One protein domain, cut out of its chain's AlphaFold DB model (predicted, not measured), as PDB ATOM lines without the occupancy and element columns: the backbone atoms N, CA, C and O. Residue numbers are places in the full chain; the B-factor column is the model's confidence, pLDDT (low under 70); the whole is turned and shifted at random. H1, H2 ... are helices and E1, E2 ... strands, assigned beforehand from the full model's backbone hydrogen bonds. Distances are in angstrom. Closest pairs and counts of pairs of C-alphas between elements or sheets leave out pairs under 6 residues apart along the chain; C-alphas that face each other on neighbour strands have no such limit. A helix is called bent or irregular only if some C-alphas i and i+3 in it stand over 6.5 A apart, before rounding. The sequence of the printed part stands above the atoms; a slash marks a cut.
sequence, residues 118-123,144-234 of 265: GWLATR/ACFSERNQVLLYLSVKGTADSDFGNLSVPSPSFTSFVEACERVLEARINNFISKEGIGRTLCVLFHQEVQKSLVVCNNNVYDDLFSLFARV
ATOM      1  N   GLY A 118     238.695 169.750 262.213       74.31
ATOM      2  CA  GLY A 118     237.510 170.442 261.696       74.31
ATOM      3  C   GLY A 118     237.057 169.935 260.323       74.31
ATOM      4  O   GLY A 118     235.867 169.678 260.094       74.31
ATOM      5  N   TRP A 119     238.005 169.699 259.413       81.69
ATOM      6  CA  TRP A 119     237.729 169.087 258.112       81.69
ATOM      7  C   TRP A 119     237.219 167.647 258.248       81.69
ATOM      8  O   TRP A 119     236.259 167.269 257.573       81.69
ATOM      9  N   LEU A 120     237.827 166.851 259.133       80.69
ATOM     10  CA  LEU A 120     237.453 165.457 259.372       80.69
ATOM     11  C   LEU A 120     236.021 165.370 259.901       80.69
ATOM     12  O   LEU A 120     235.226 164.606 259.361       80.69
ATOM     13  N   ALA A 121     235.672 166.210 260.878       74.31
ATOM     14  CA  ALA A 121     234.315 166.325 261.398       74.31
ATOM     15  C   ALA A 121     233.318 166.722 260.300       74.31
ATOM     16  O   ALA A 121     232.296 166.065 260.119       74.31
ATOM     17  N   THR A 122     233.651 167.738 259.499       71.75
ATOM     18  CA  THR A 122     232.802 168.196 258.385       71.75
ATOM     19  C   THR A 122     232.563 167.086 257.354       71.75
ATOM     20  O   THR A 122     231.470 166.952 256.805       71.75
ATOM     21  N   ARG A 123     233.584 166.267 257.069       75.25
ATOM     22  CA  ARG A 123     233.491 165.145 256.124       75.25
ATOM     23  C   ARG A 123     232.734 163.953 256.690       75.25
ATOM     24  O   ARG A 123     232.010 163.314 255.932       75.25
ATOM     25  N   ALA A 144     230.933 164.942 273.398       38.56
ATOM     26  CA  ALA A 144     230.368 164.627 272.082       38.56
ATOM     27  C   ALA A 144     229.330 163.518 272.301       38.56
ATOM     28  O   ALA A 144     229.572 162.656 273.123       38.56
ATOM     29  N   CYS A 145     228.160 163.535 271.676       36.06
ATOM     30  CA  CYS A 145     227.197 162.449 271.862       36.06
ATOM     31  C   CYS A 145     226.611 162.101 270.503       36.06
ATOM     32  O   CYS A 145     226.114 162.967 269.781       36.06
ATOM     33  N   PHE A 146     226.692 160.831 270.137       43.16
ATOM     34  CA  PHE A 146     225.985 160.310 268.984       43.16
ATOM     35  C   PHE A 146     224.786 159.553 269.597       43.16
ATOM     36  O   PHE A 146     224.975 158.851 270.587       43.16
ATOM     37  N   SER A 147     223.566 159.708 269.082       35.41
ATOM     38  CA  SER A 147     222.402 158.916 269.522       35.41
ATOM     39  C   SER A 147     221.669 158.328 268.312       35.41
ATOM     40  O   SER A 147     221.631 158.941 267.241       35.41
ATOM     41  N   GLU A 148     221.141 157.114 268.457       32.22
ATOM     42  CA  GLU A 148     220.404 156.397 267.426       32.22
ATOM     43  C   GLU A 148     219.038 157.078 267.300       32.22
ATOM     44  O   GLU A 148     218.369 157.295 268.310       32.22
ATOM     45  N   ARG A 149     218.648 157.425 266.063       33.59
ATOM     46  CA  ARG A 149     217.567 158.367 265.668       33.59
ATOM     47  C   ARG A 149     218.009 159.829 265.467       33.59
ATOM     48  O   ARG A 149     217.434 160.765 266.011       33.59
ATOM     49  N   ASN A 150     218.932 160.006 264.520       36.84
ATOM     50  CA  ASN A 150     219.074 161.204 263.673       36.84
ATOM     51  C   ASN A 150     219.531 162.532 264.294       36.84
ATOM     52  O   ASN A 150     219.347 163.564 263.653       36.84
ATOM     53  N   GLN A 151     220.222 162.553 265.435       35.50
ATOM     54  CA  GLN A 151     221.023 163.731 265.800       35.50
ATOM     55  C   GLN A 151     222.378 163.313 266.372       35.50
ATOM     56  O   GLN A 151     222.497 162.820 267.493       35.50
ATOM     57  N   VAL A 152     223.415 163.512 265.559       37.47
ATOM     58  CA  VAL A 152     224.809 163.480 265.993       37.47
ATOM     59  C   VAL A 152     225.157 164.881 266.490       37.47
ATOM     60  O   VAL A 152     225.310 165.806 265.694       37.47
ATOM     61  N   LEU A 153     225.278 165.048 267.807       40.25
ATOM     62  CA  LEU A 153     225.760 166.282 268.423       40.25
ATOM     63  C   LEU A 153     227.279 166.186 268.569       40.25
ATOM     64  O   LEU A 153     227.832 165.946 269.644       40.25
ATOM     65  N   LEU A 154     227.970 166.378 267.445       46.28
ATOM     66  CA  LEU A 154     229.344 166.856 267.482       46.28
ATOM     67  C   LEU A 154     229.264 168.341 267.851       46.28
ATOM     68  O   LEU A 154     228.851 169.164 267.035       46.28
ATOM     69  N   TYR A 155     229.631 168.684 269.089       45.72
ATOM     70  CA  TYR A 155     229.879 170.075 269.459       45.72
ATOM     71  C   TYR A 155     231.104 170.556 268.687       45.72
ATOM     72  O   TYR A 155     232.248 170.401 269.113       45.72
ATOM     73  N   LEU A 156     230.837 171.089 267.505       49.28
ATOM     74  CA  LEU A 156     231.755 171.909 266.750       49.28
ATOM     75  C   LEU A 156     231.451 173.330 267.203       49.28
ATOM     76  O   LEU A 156     230.287 173.739 267.165       49.28
ATOM     77  N   SER A 157     232.438 174.041 267.746       37.59
ATOM     78  CA  SER A 157     232.219 175.392 268.246       37.59
ATOM     79  C   SER A 157     231.532 176.214 267.164       37.59
ATOM     80  O   SER A 157     231.857 176.108 265.979       37.59
ATOM     81  N   VAL A 158     230.542 176.983 267.611       35.97
ATOM     82  CA  VAL A 158     229.650 177.795 266.793       35.97
ATOM     83  C   VAL A 158     230.441 178.511 265.707       35.97
ATOM     84  O   VAL A 158     231.467 179.122 265.992       35.97
ATOM     85  N   LYS A 159     229.923 178.370 264.481       39.00
ATOM     86  CA  LYS A 159     230.096 179.232 263.310       39.00
ATOM     87  C   LYS A 159     230.998 180.426 263.616       39.00
ATOM     88  O   LYS A 159     230.586 181.317 264.359       39.00
ATOM     89  N   GLY A 160     232.193 180.433 263.027       38.38
ATOM     90  CA  GLY A 160     233.000 181.636 262.986       38.38
ATOM     91  C   GLY A 160     232.111 182.799 262.562       38.38
ATOM     92  O   GLY A 160     231.443 182.743 261.525       38.38
ATOM     93  N   THR A 161     232.069 183.842 263.385       37.69
ATOM     94  CA  THR A 161     231.807 185.185 262.874       37.69
ATOM     95  C   THR A 161     232.799 185.443 261.734       37.69
ATOM     96  O   THR A 161     233.801 184.737 261.618       37.69
ATOM     97  N   ALA A 162     232.510 186.403 260.857       46.06
ATOM     98  CA  ALA A 162     233.245 186.644 259.606       46.06
ATOM     99  C   ALA A 162     234.782 186.828 259.739       46.06
ATOM    100  O   ALA A 162     235.462 186.895 258.721       46.06
ATOM    101  N   ASP A 163     235.313 186.816 260.965       42.81
ATOM    102  CA  ASP A 163     236.709 187.000 261.349       42.81
ATOM    103  C   ASP A 163     237.423 185.719 261.842       42.81
ATOM    104  O   ASP A 163     238.509 185.810 262.405       42.81
ATOM    105  N   SER A 164     236.849 184.512 261.704       50.22
ATOM    106  CA  SER A 164     237.565 183.287 262.118       50.22
ATOM    107  C   SER A 164     238.550 182.797 261.050       50.22
ATOM    108  O   SER A 164     238.152 182.560 259.904       50.22
ATOM    109  N   ASP A 165     239.781 182.491 261.470       53.47
ATOM    110  CA  ASP A 165     240.858 181.908 260.647       53.47
ATOM    111  C   ASP A 165     240.483 180.576 259.955       53.47
ATOM    112  O   ASP A 165     241.189 180.098 259.065       53.47
ATOM    113  N   PHE A 166     239.363 179.955 260.344       49.19
ATOM    114  CA  PHE A 166     238.897 178.660 259.840       49.19
ATOM    115  C   PHE A 166     237.795 178.760 258.766       49.19
ATOM    116  O   PHE A 166     237.373 177.738 258.214       49.19
ATOM    117  N   GLY A 167     237.327 179.968 258.428       57.84
ATOM    118  CA  GLY A 167     236.277 180.183 257.425       57.84
ATOM    119  C   GLY A 167     234.985 179.400 257.717       57.84
ATOM    120  O   GLY A 167     234.439 179.468 258.814       57.84
ATOM    121  N   ASN A 168     234.489 178.640 256.731       56.19
ATOM    122  CA  ASN A 168     233.276 177.808 256.856       56.19
ATOM    123  C   ASN A 168     233.517 176.439 257.519       56.19
ATOM    124  O   ASN A 168     232.598 175.615 257.575       56.19
ATOM    125  N   LEU A 169     234.747 176.137 257.948       53.97
ATOM    126  CA  LEU A 169     235.025 174.869 258.605       53.97
ATOM    127  C   LEU A 169     234.483 174.873 260.025       53.97
ATOM    128  O   LEU A 169     234.498 175.867 260.744       53.97
ATOM    129  N   SER A 170     234.012 173.702 260.422       58.84
ATOM    130  CA  SER A 170     233.589 173.459 261.786       58.84
ATOM    131  C   SER A 170     234.793 173.492 262.724       58.84
ATOM    132  O   SER A 170     235.755 172.762 262.495       58.84
ATOM    133  N   VAL A 171     234.741 174.294 263.787       63.31
ATOM    134  CA  VAL A 171     235.793 174.306 264.813       63.31
ATOM    135  C   VAL A 171     235.591 173.090 265.722       63.31
ATOM    136  O   VAL A 171     234.551 172.997 266.366       63.31
ATOM    137  N   PRO A 172     236.516 172.123 265.783       68.88
ATOM    138  CA  PRO A 172     236.330 170.916 266.584       68.88
ATOM    139  C   PRO A 172     236.380 171.199 268.092       68.88
ATOM    140  O   PRO A 172     237.064 172.117 268.542       68.88
ATOM    141  N   SER A 173     235.684 170.383 268.892       67.56
ATOM    142  CA  SER A 173     235.869 170.400 270.350       67.56
ATOM    143  C   SER A 173     237.282 169.937 270.733       67.56
ATOM    144  O   SER A 173     237.854 169.102 270.025       67.56
ATOM    145  N   PRO A 174     237.828 170.387 271.879       73.88
ATOM    146  CA  PRO A 174     239.135 169.938 272.359       73.88
ATOM    147  C   PRO A 174     239.255 168.414 272.447       73.88
ATOM    148  O   PRO A 174     240.240 167.859 271.979       73.88
ATOM    149  N   SER A 175     238.224 167.716 272.937       71.56
ATOM    150  CA  SER A 175     238.220 166.248 273.015       71.56
ATOM    151  C   SER A 175     238.309 165.582 271.640       71.56
ATOM    152  O   SER A 175     239.003 164.577 271.489       71.56
ATOM    153  N   PHE A 176     237.643 166.145 270.625       78.69
ATOM    154  CA  PHE A 176     237.754 165.652 269.253       78.69
ATOM    155  C   PHE A 176     239.143 165.920 268.669       78.69
ATOM    156  O   PHE A 176     239.727 165.029 268.059       78.69
ATOM    157  N   THR A 177     239.708 167.102 268.909       81.38
ATOM    158  CA  THR A 177     241.087 167.417 268.516       81.38
ATOM    159  C   THR A 177     242.079 166.448 269.162       81.38
ATOM    160  O   THR A 177     242.856 165.822 268.447       81.38
ATOM    161  N   SER A 178     241.991 166.219 270.475       84.56
ATOM    162  CA  SER A 178     242.864 165.282 271.194       84.56
ATOM    163  C   SER A 178     242.713 163.836 270.716       84.56
ATOM    164  O   SER A 178     243.698 163.101 270.645       84.56
ATOM    165  N   PHE A 179     241.499 163.415 270.345       87.06
ATOM    166  CA  PHE A 179     241.275 162.118 269.704       87.06
ATOM    167  C   PHE A 179     242.016 162.021 268.362       87.06
ATOM    168  O   PHE A 179     242.742 161.057 268.118       87.06
ATOM    169  N   VAL A 180     241.889 163.036 267.502       88.69
ATOM    170  CA  VAL A 180     242.567 163.081 266.198       88.69
ATOM    171  C   VAL A 180     244.094 163.110 266.357       88.69
ATOM    172  O   VAL A 180     244.802 162.448 265.600       88.69
ATOM    173  N   GLU A 181     244.612 163.820 267.359       91.12
ATOM    174  CA  GLU A 181     246.038 163.829 267.709       91.12
ATOM    175  C   GLU A 181     246.534 162.469 268.211       91.12
ATOM    176  O   GLU A 181     247.645 162.056 267.882       91.12
ATOM    177  N   ALA A 182     245.733 161.740 268.990       91.88
ATOM    178  CA  ALA A 182     246.078 160.386 269.416       91.88
ATOM    179  C   ALA A 182     246.195 159.428 268.219       91.88
ATOM    180  O   ALA A 182     247.165 158.675 268.133       91.88
ATOM    181  N   CYS A 183     245.272 159.514 267.258       92.31
ATOM    182  CA  CYS A 183     245.361 158.763 266.005       92.31
ATOM    183  C   CYS A 183     246.626 159.118 265.207       92.31
ATOM    184  O   CYS A 183     247.294 158.223 264.688       92.31
ATOM    185  N   GLU A 184     246.982 160.406 265.122       93.19
ATOM    186  CA  GLU A 184     248.191 160.840 264.408       93.19
ATOM    187  C   GLU A 184     249.457 160.280 265.057       93.19
ATOM    188  O   GLU A 184     250.304 159.738 264.352       93.19
ATOM    189  N   ARG A 185     249.550 160.303 266.392       93.56
ATOM    190  CA  ARG A 185     250.696 159.735 267.121       93.56
ATOM    191  C   ARG A 185     250.882 158.242 266.846       93.56
ATOM    192  O   ARG A 185     252.001 157.805 266.586       93.56
ATOM    193  N   VAL A 186     249.796 157.465 266.865       93.00
ATOM    194  CA  VAL A 186     249.841 156.027 266.538       93.00
ATOM    195  C   VAL A 186     250.273 155.817 265.087       93.00
ATOM    196  O   VAL A 186     251.106 154.957 264.798       93.00
ATOM    197  N   LEU A 187     249.745 156.622 264.161       90.31
ATOM    198  CA  LEU A 187     250.116 156.543 262.753       90.31
ATOM    199  C   LEU A 187     251.604 156.839 262.545       90.31
ATOM    200  O   LEU A 187     252.290 156.039 261.917       90.31
ATOM    201  N   GLU A 188     252.112 157.956 263.063       90.25
ATOM    202  CA  GLU A 188     253.515 158.354 262.907       90.25
ATOM    203  C   GLU A 188     254.471 157.308 263.484       90.25
ATOM    204  O   GLU A 188     255.464 156.957 262.843       90.25
ATOM    205  N   ALA A 189     254.131 156.739 264.645       90.69
ATOM    206  CA  ALA A 189     254.936 155.706 265.286       90.69
ATOM    207  C   ALA A 189     254.967 154.383 264.501       90.69
ATOM    208  O   ALA A 189     255.949 153.640 264.576       90.69
ATOM    209  N   ARG A 190     253.897 154.048 263.766       86.75
ATOM    210  CA  ARG A 190     253.726 152.709 263.182       86.75
ATOM    211  C   ARG A 190     253.756 152.662 261.654       86.75
ATOM    212  O   ARG A 190     253.978 151.582 261.113       86.75
ATOM    213  N   ILE A 191     253.585 153.780 260.941       82.50
ATOM    214  CA  ILE A 191     253.415 153.801 259.474       82.50
ATOM    215  C   ILE A 191     254.569 153.127 258.730       82.50
ATOM    216  O   ILE A 191     254.332 152.381 257.780       82.50
ATOM    217  N   ASN A 192     255.806 153.302 259.208       81.06
ATOM    218  CA  ASN A 192     256.996 152.699 258.605       81.06
ATOM    219  C   ASN A 192     256.965 151.161 258.631       81.06
ATOM    220  O   ASN A 192     257.510 150.524 257.735       81.06
ATOM    221  N   ASN A 193     256.252 150.562 259.589       81.69
ATOM    222  CA  ASN A 193     256.120 149.108 259.721       81.69
ATOM    223  C   ASN A 193     255.121 148.500 258.720       81.69
ATOM    224  O   ASN A 193     254.990 147.272 258.649       81.69
ATOM    225  N   PHE A 194     254.389 149.340 257.976       69.94
ATOM    226  CA  PHE A 194     253.317 148.913 257.077       69.94
ATOM    227  C   PHE A 194     253.532 149.288 255.610       69.94
ATOM    228  O   PHE A 194     252.738 148.857 254.782       69.94
ATOM    229  N   ILE A 195     254.591 150.033 255.266       68.94
ATOM    230  CA  ILE A 195     254.828 150.564 253.906       68.94
ATOM    231  C   ILE A 195     254.795 149.467 252.823       68.94
ATOM    232  O   ILE A 195     254.412 149.740 251.690       68.94
ATOM    233  N   SER A 196     255.148 148.229 253.168       65.88
ATOM    234  CA  SER A 196     255.200 147.083 252.253       65.88
ATOM    235  C   SER A 196     254.079 146.052 252.441       65.88
ATOM    236  O   SER A 196     254.113 145.005 251.798       65.88
ATOM    237  N   LYS A 197     253.104 146.298 253.325       72.38
ATOM    238  CA  LYS A 197     252.071 145.309 253.671       72.38
ATOM    239  C   LYS A 197     250.758 145.578 252.943       72.38
ATOM    240  O   LYS A 197     250.239 146.695 252.950       72.38
ATOM    241  N   GLU A 198     250.187 144.522 252.373       75.25
ATOM    242  CA  GLU A 198     248.822 144.546 251.852       75.25
ATOM    243  C   GLU A 198     247.817 144.779 252.993       75.25
ATOM    244  O   GLU A 198     248.045 144.395 254.141       75.25
ATOM    245  N   GLY A 199     246.705 145.463 252.707       80.06
ATOM    246  CA  GLY A 199     245.672 145.716 253.716       80.06
ATOM    247  C   GLY A 199     246.072 146.720 254.807       80.06
ATOM    248  O   GLY A 199     245.532 146.676 255.917       80.06
ATOM    249  N   ILE A 200     246.986 147.651 254.509       82.75
ATOM    250  CA  ILE A 200     247.456 148.689 255.443       82.75
ATOM    251  C   ILE A 200     246.316 149.464 256.122       82.75
ATOM    252  O   ILE A 200     246.368 149.697 257.327       82.75
ATOM    253  N   GLY A 201     245.247 149.802 255.392       83.06
ATOM    254  CA  GLY A 201     244.097 150.519 255.953       83.06
ATOM    255  C   GLY A 201     243.384 149.729 257.053       83.06
ATOM    256  O   GLY A 201     243.114 150.272 258.123       83.06
ATOM    257  N   ARG A 202     243.144 148.430 256.829       84.94
ATOM    258  CA  ARG A 202     242.530 147.537 257.825       84.94
ATOM    259  C   ARG A 202     243.433 147.370 259.045       84.94
ATOM    260  O   ARG A 202     242.954 147.447 260.170       84.94
ATOM    261  N   THR A 203     244.731 147.185 258.815       85.38
ATOM    262  CA  THR A 203     245.725 147.028 259.886       85.38
ATOM    263  C   THR A 203     245.796 148.276 260.768       85.38
ATOM    264  O   THR A 203     245.774 148.163 261.990       85.38
ATOM    265  N   LEU A 204     245.794 149.467 260.164       86.31
ATOM    266  CA  LEU A 204     245.760 150.730 260.903       86.31
ATOM    267  C   LEU A 204     244.477 150.894 261.718       86.31
ATOM    268  O   LEU A 204     244.558 151.307 262.867       86.31
ATOM    269  N   CYS A 205     243.313 150.527 261.175       87.38
ATOM    270  CA  CYS A 205     242.063 150.592 261.940       87.38
ATOM    271  C   CYS A 205     242.117 149.697 263.187       87.38
ATOM    272  O   CYS A 205     241.762 150.144 264.274       87.38
ATOM    273  N   VAL A 206     242.622 148.463 263.057       89.31
ATOM    274  CA  VAL A 206     242.812 147.551 264.201       89.31
ATOM    275  C   VAL A 206     243.752 148.158 265.246       89.31
ATOM    276  O   VAL A 206     243.450 148.109 266.435       89.31
ATOM    277  N   LEU A 207     244.851 148.780 264.817       90.69
ATOM    278  CA  LEU A 207     245.793 149.434 265.729       90.69
ATOM    279  C   LEU A 207     245.183 150.638 266.433       90.69
ATOM    280  O   LEU A 207     245.379 150.800 267.631       90.69
ATOM    281  N   PHE A 208     244.401 151.453 265.726       92.19
ATOM    282  CA  PHE A 208     243.706 152.564 266.363       92.19
ATOM    283  C   PHE A 208     242.731 152.074 267.435       92.19
ATOM    284  O   PHE A 208     242.695 152.646 268.518       92.19
ATOM    285  N   HIS A 209     242.021 150.965 267.211       90.94
ATOM    286  CA  HIS A 209     241.181 150.371 268.256       90.94
ATOM    287  C   HIS A 209     241.948 149.898 269.491       90.94
ATOM    288  O   HIS A 209     241.370 149.889 270.578       90.94
ATOM    289  N   GLN A 210     243.199 149.473 269.323       92.19
ATOM    290  CA  GLN A 210     244.033 148.951 270.404       92.19
ATOM    291  C   GLN A 210     244.751 150.062 271.175       92.19
ATOM    292  O   GLN A 210     244.850 149.990 272.396       92.19
ATOM    293  N   GLU A 211     245.258 151.074 270.469       94.06
ATOM    294  CA  GLU A 211     246.192 152.058 271.028       94.06
ATOM    295  C   GLU A 211     245.560 153.439 271.271       94.06
ATOM    296  O   GLU A 211     246.064 154.207 272.091       94.06
ATOM    297  N   VAL A 212     244.455 153.782 270.597       91.25
ATOM    298  CA  VAL A 212     243.795 155.081 270.783       91.25
ATOM    299  C   VAL A 212     242.735 154.976 271.870       91.25
ATOM    300  O   VAL A 212     241.763 154.225 271.761       91.25
ATOM    301  N   GLN A 213     242.884 155.796 272.911       87.94
ATOM    302  CA  GLN A 213     241.860 155.932 273.936       87.94
ATOM    303  C   GLN A 213     240.561 156.458 273.314       87.94
ATOM    304  O   GLN A 213     240.526 157.519 272.690       87.94
ATOM    305  N   LYS A 214     239.471 155.719 273.530       81.19
ATOM    306  CA  LYS A 214     238.112 156.068 273.097       81.19
ATOM    307  C   LYS A 214     237.520 157.167 273.988       81.19
ATOM    308  O   LYS A 214     236.601 156.927 274.764       81.19
ATOM    309  N   SER A 215     238.098 158.363 273.911       73.75
ATOM    310  CA  SER A 215     237.747 159.528 274.736       73.75
ATOM    311  C   SER A 215     236.480 160.258 274.281       73.75
ATOM    312  O   SER A 215     236.005 161.155 274.976       73.75
ATOM    313  N   LEU A 216     235.923 159.901 273.122       72.50
ATOM    314  CA  LEU A 216     234.679 160.473 272.623       72.50
ATOM    315  C   LEU A 216     233.492 159.712 273.206       72.50
ATOM    316  O   LEU A 216     233.435 158.480 273.173       72.50
ATOM    317  N   VAL A 217     232.495 160.445 273.683       64.88
ATOM    318  CA  VAL A 217     231.208 159.837 273.992       64.88
ATOM    319  C   VAL A 217     230.489 159.589 272.654       64.88
ATOM    320  O   VAL A 217     230.321 160.473 271.815       64.88
ATOM    321  N   VAL A 218     230.173 158.325 272.377       59.50
ATOM    322  CA  VAL A 218     229.580 157.891 271.106       59.50
ATOM    323  C   VAL A 218     228.351 157.030 271.339       59.50
ATOM    324  O   VAL A 218     228.179 156.430 272.391       59.50
ATOM    325  N   CYS A 219     227.510 156.970 270.316       53.91
ATOM    326  CA  CYS A 219     226.239 156.255 270.292       53.91
ATOM    327  C   CYS A 219     226.414 154.754 270.316       53.91
ATOM    328  O   CYS A 219     225.613 153.997 270.852       53.91
ATOM    329  N   ASN A 220     227.407 154.360 269.539       59.97
ATOM    330  CA  ASN A 220     227.664 153.026 269.091       59.97
ATOM    331  C   ASN A 220     229.152 152.998 268.758       59.97
ATOM    332  O   ASN A 220     229.702 153.957 268.208       59.97
ATOM    333  N   ASN A 221     229.787 151.882 269.082       69.31
ATOM    334  CA  ASN A 221     231.182 151.631 268.775       69.31
ATOM    335  C   ASN A 221     231.479 151.697 267.272       69.31
ATOM    336  O   ASN A 221     232.581 152.107 266.924       69.31
ATOM    337  N   ASN A 222     230.496 151.438 266.402       73.38
ATOM    338  CA  ASN A 222     230.649 151.564 264.946       73.38
ATOM    339  C   ASN A 222     231.078 152.981 264.504       73.38
ATOM    340  O   ASN A 222     231.699 153.147 263.459       73.38
ATOM    341  N   VAL A 223     230.798 154.011 265.315       72.25
ATOM    342  CA  VAL A 223     231.267 155.385 265.061       72.25
ATOM    343  C   VAL A 223     232.795 155.457 265.069       72.25
ATOM    344  O   VAL A 223     233.382 156.173 264.259       72.25
ATOM    345  N   TYR A 224     233.451 154.707 265.959       78.75
ATOM    346  CA  TYR A 224     234.909 154.632 265.984       78.75
ATOM    347  C   TYR A 224     235.451 153.935 264.742       78.75
ATOM    348  O   TYR A 224     236.425 154.421 264.173       78.75
ATOM    349  N   ASP A 225     234.801 152.865 264.286       83.50
ATOM    350  CA  ASP A 225     235.198 152.146 263.071       83.50
ATOM    351  C   ASP A 225     235.171 153.089 261.855       83.50
ATOM    352  O   ASP A 225     236.138 153.175 261.090       83.50
ATOM    353  N   ASP A 226     234.088 153.860 261.711       79.19
ATOM    354  CA  ASP A 226     233.925 154.821 260.621       79.19
ATOM    355  C   ASP A 226     234.927 155.989 260.732       79.19
ATOM    356  O   ASP A 226     235.520 156.400 259.726       79.19
ATOM    357  N   LEU A 227     235.171 156.509 261.945       82.81
ATOM    358  CA  LEU A 227     236.147 157.580 262.185       82.81
ATOM    359  C   LEU A 227     237.575 157.122 261.886       82.81
ATOM    360  O   LEU A 227     238.311 157.826 261.191       82.81
ATOM    361  N   PHE A 228     237.965 155.942 262.366       88.38
ATOM    362  CA  PHE A 228     239.280 155.365 262.109       88.38
ATOM    363  C   PHE A 228     239.472 155.048 260.630       88.38
ATOM    364  O   PHE A 228     240.521 155.371 260.074       88.38
ATOM    365  N   SER A 229     238.450 154.517 259.959       87.88
ATOM    366  CA  SER A 229     238.479 154.273 258.514       87.88
ATOM    367  C   SER A 229     238.660 155.566 257.715       87.88
ATOM    368  O   SER A 229     239.479 155.625 256.788       87.88
ATOM    369  N   LEU A 230     237.931 156.629 258.069       85.62
ATOM    370  CA  LEU A 230     238.060 157.928 257.410       85.62
ATOM    371  C   LEU A 230     239.440 158.548 257.668       85.62
ATOM    372  O   LEU A 230     240.096 158.992 256.722       85.62
ATOM    373  N   PHE A 231     239.899 158.533 258.920       89.69
ATOM    374  CA  PHE A 231     241.212 159.034 259.312       89.69
ATOM    375  C   PHE A 231     242.337 158.303 258.566       89.69
ATOM    376  O   PHE A 231     243.152 158.947 257.898       89.69
ATOM    377  N   ALA A 232     242.340 156.964 258.612       89.31
ATOM    378  CA  ALA A 232     243.346 156.120 257.971       89.31
ATOM    379  C   ALA A 232     243.435 156.417 256.475       89.31
ATOM    380  O   ALA A 232     244.516 156.659 255.945       89.31
ATOM    381  N   ARG A 233     242.289 156.470 255.792       87.75
ATOM    382  CA  ARG A 233     242.217 156.734 254.351       87.75
ATOM    383  C   ARG A 233     242.850 158.071 253.987       87.75
ATOM    384  O   ARG A 233     243.694 158.138 253.096       87.75
ATOM    385  N   VAL A 234     242.468 159.135 254.687       87.06
ATOM    386  CA  VAL A 234     242.937 160.491 254.382       87.06
ATOM    387  C   VAL A 234     244.433 160.618 254.646       87.06
ATOM    388  O   VAL A 234     245.164 161.180 253.826       87.06
TER     389      VAL A 234
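What this domain is: This is residues 118 to 123 and 144 to 234 of the 265 residues of the protein "uncharacterized protein LOC115328864" of Ixodes scapularis (UniProt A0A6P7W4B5). A small hairpin, E1 and E2, lies to one side of three helices set at steep angles, H3 packing on both H2 and H4; short H1 is near H2, and the long loop 154 to 173 reaches one end of the longest axis. The 97 printed residues, ordered H1 E1 E2 H2 H3 H4 with an antiparallel sheet E1 - E2, are mostly helix, only just compact, close to loose (radius of gyration of the C-alphas 14.8 A), spanning 46 by 32 by 19 A.

Where its parts are: E1 is residues 145 to 147, 6.4 A; E2 is 151 to 153, 6.0 A. H2, 174 to 193, 29.7 A, has a kink of 27 degrees near residue 187 and is irregular: C-alphas 189 and 192 are 7.6 A apart. H3 is 200 to 211, 16.0 A. H4, 222 to 234, 18.5 A, ends at C-alpha (242.937, 160.491, 254.382). H1, 118 to 123, 8.7 A, begins at C-alpha (237.510, 170.442, 261.696).

How they stand to each other: In the hairpin, N 145 and O 153 are within hydrogen-bond range, 3.2 A. H3 touches H4, closest C-alphas Cys 205 and Phe 228, 5.5 A, at a steep tilt of 51 degrees. H2 touches H3 with residues 183 to 187 alone, closest C-alphas Cys 183 and Phe 208, 6.4 A. H1 and H4 are close but not clearly touching, closest C-alphas Leu 120 and Phe 231, 7.4 A. Every O i to N i+4 pair is within range in H1, H3 and H4, and 14 of 16 in H2.

The domain as a whole: Residues 124 to 143 are not printed; C-alphas 123 and 144 are 16.3 A apart. E2 to H2 is a long link. Residues 144 to 173, 194 to 196 and 217 to 221 have pLDDT under 70.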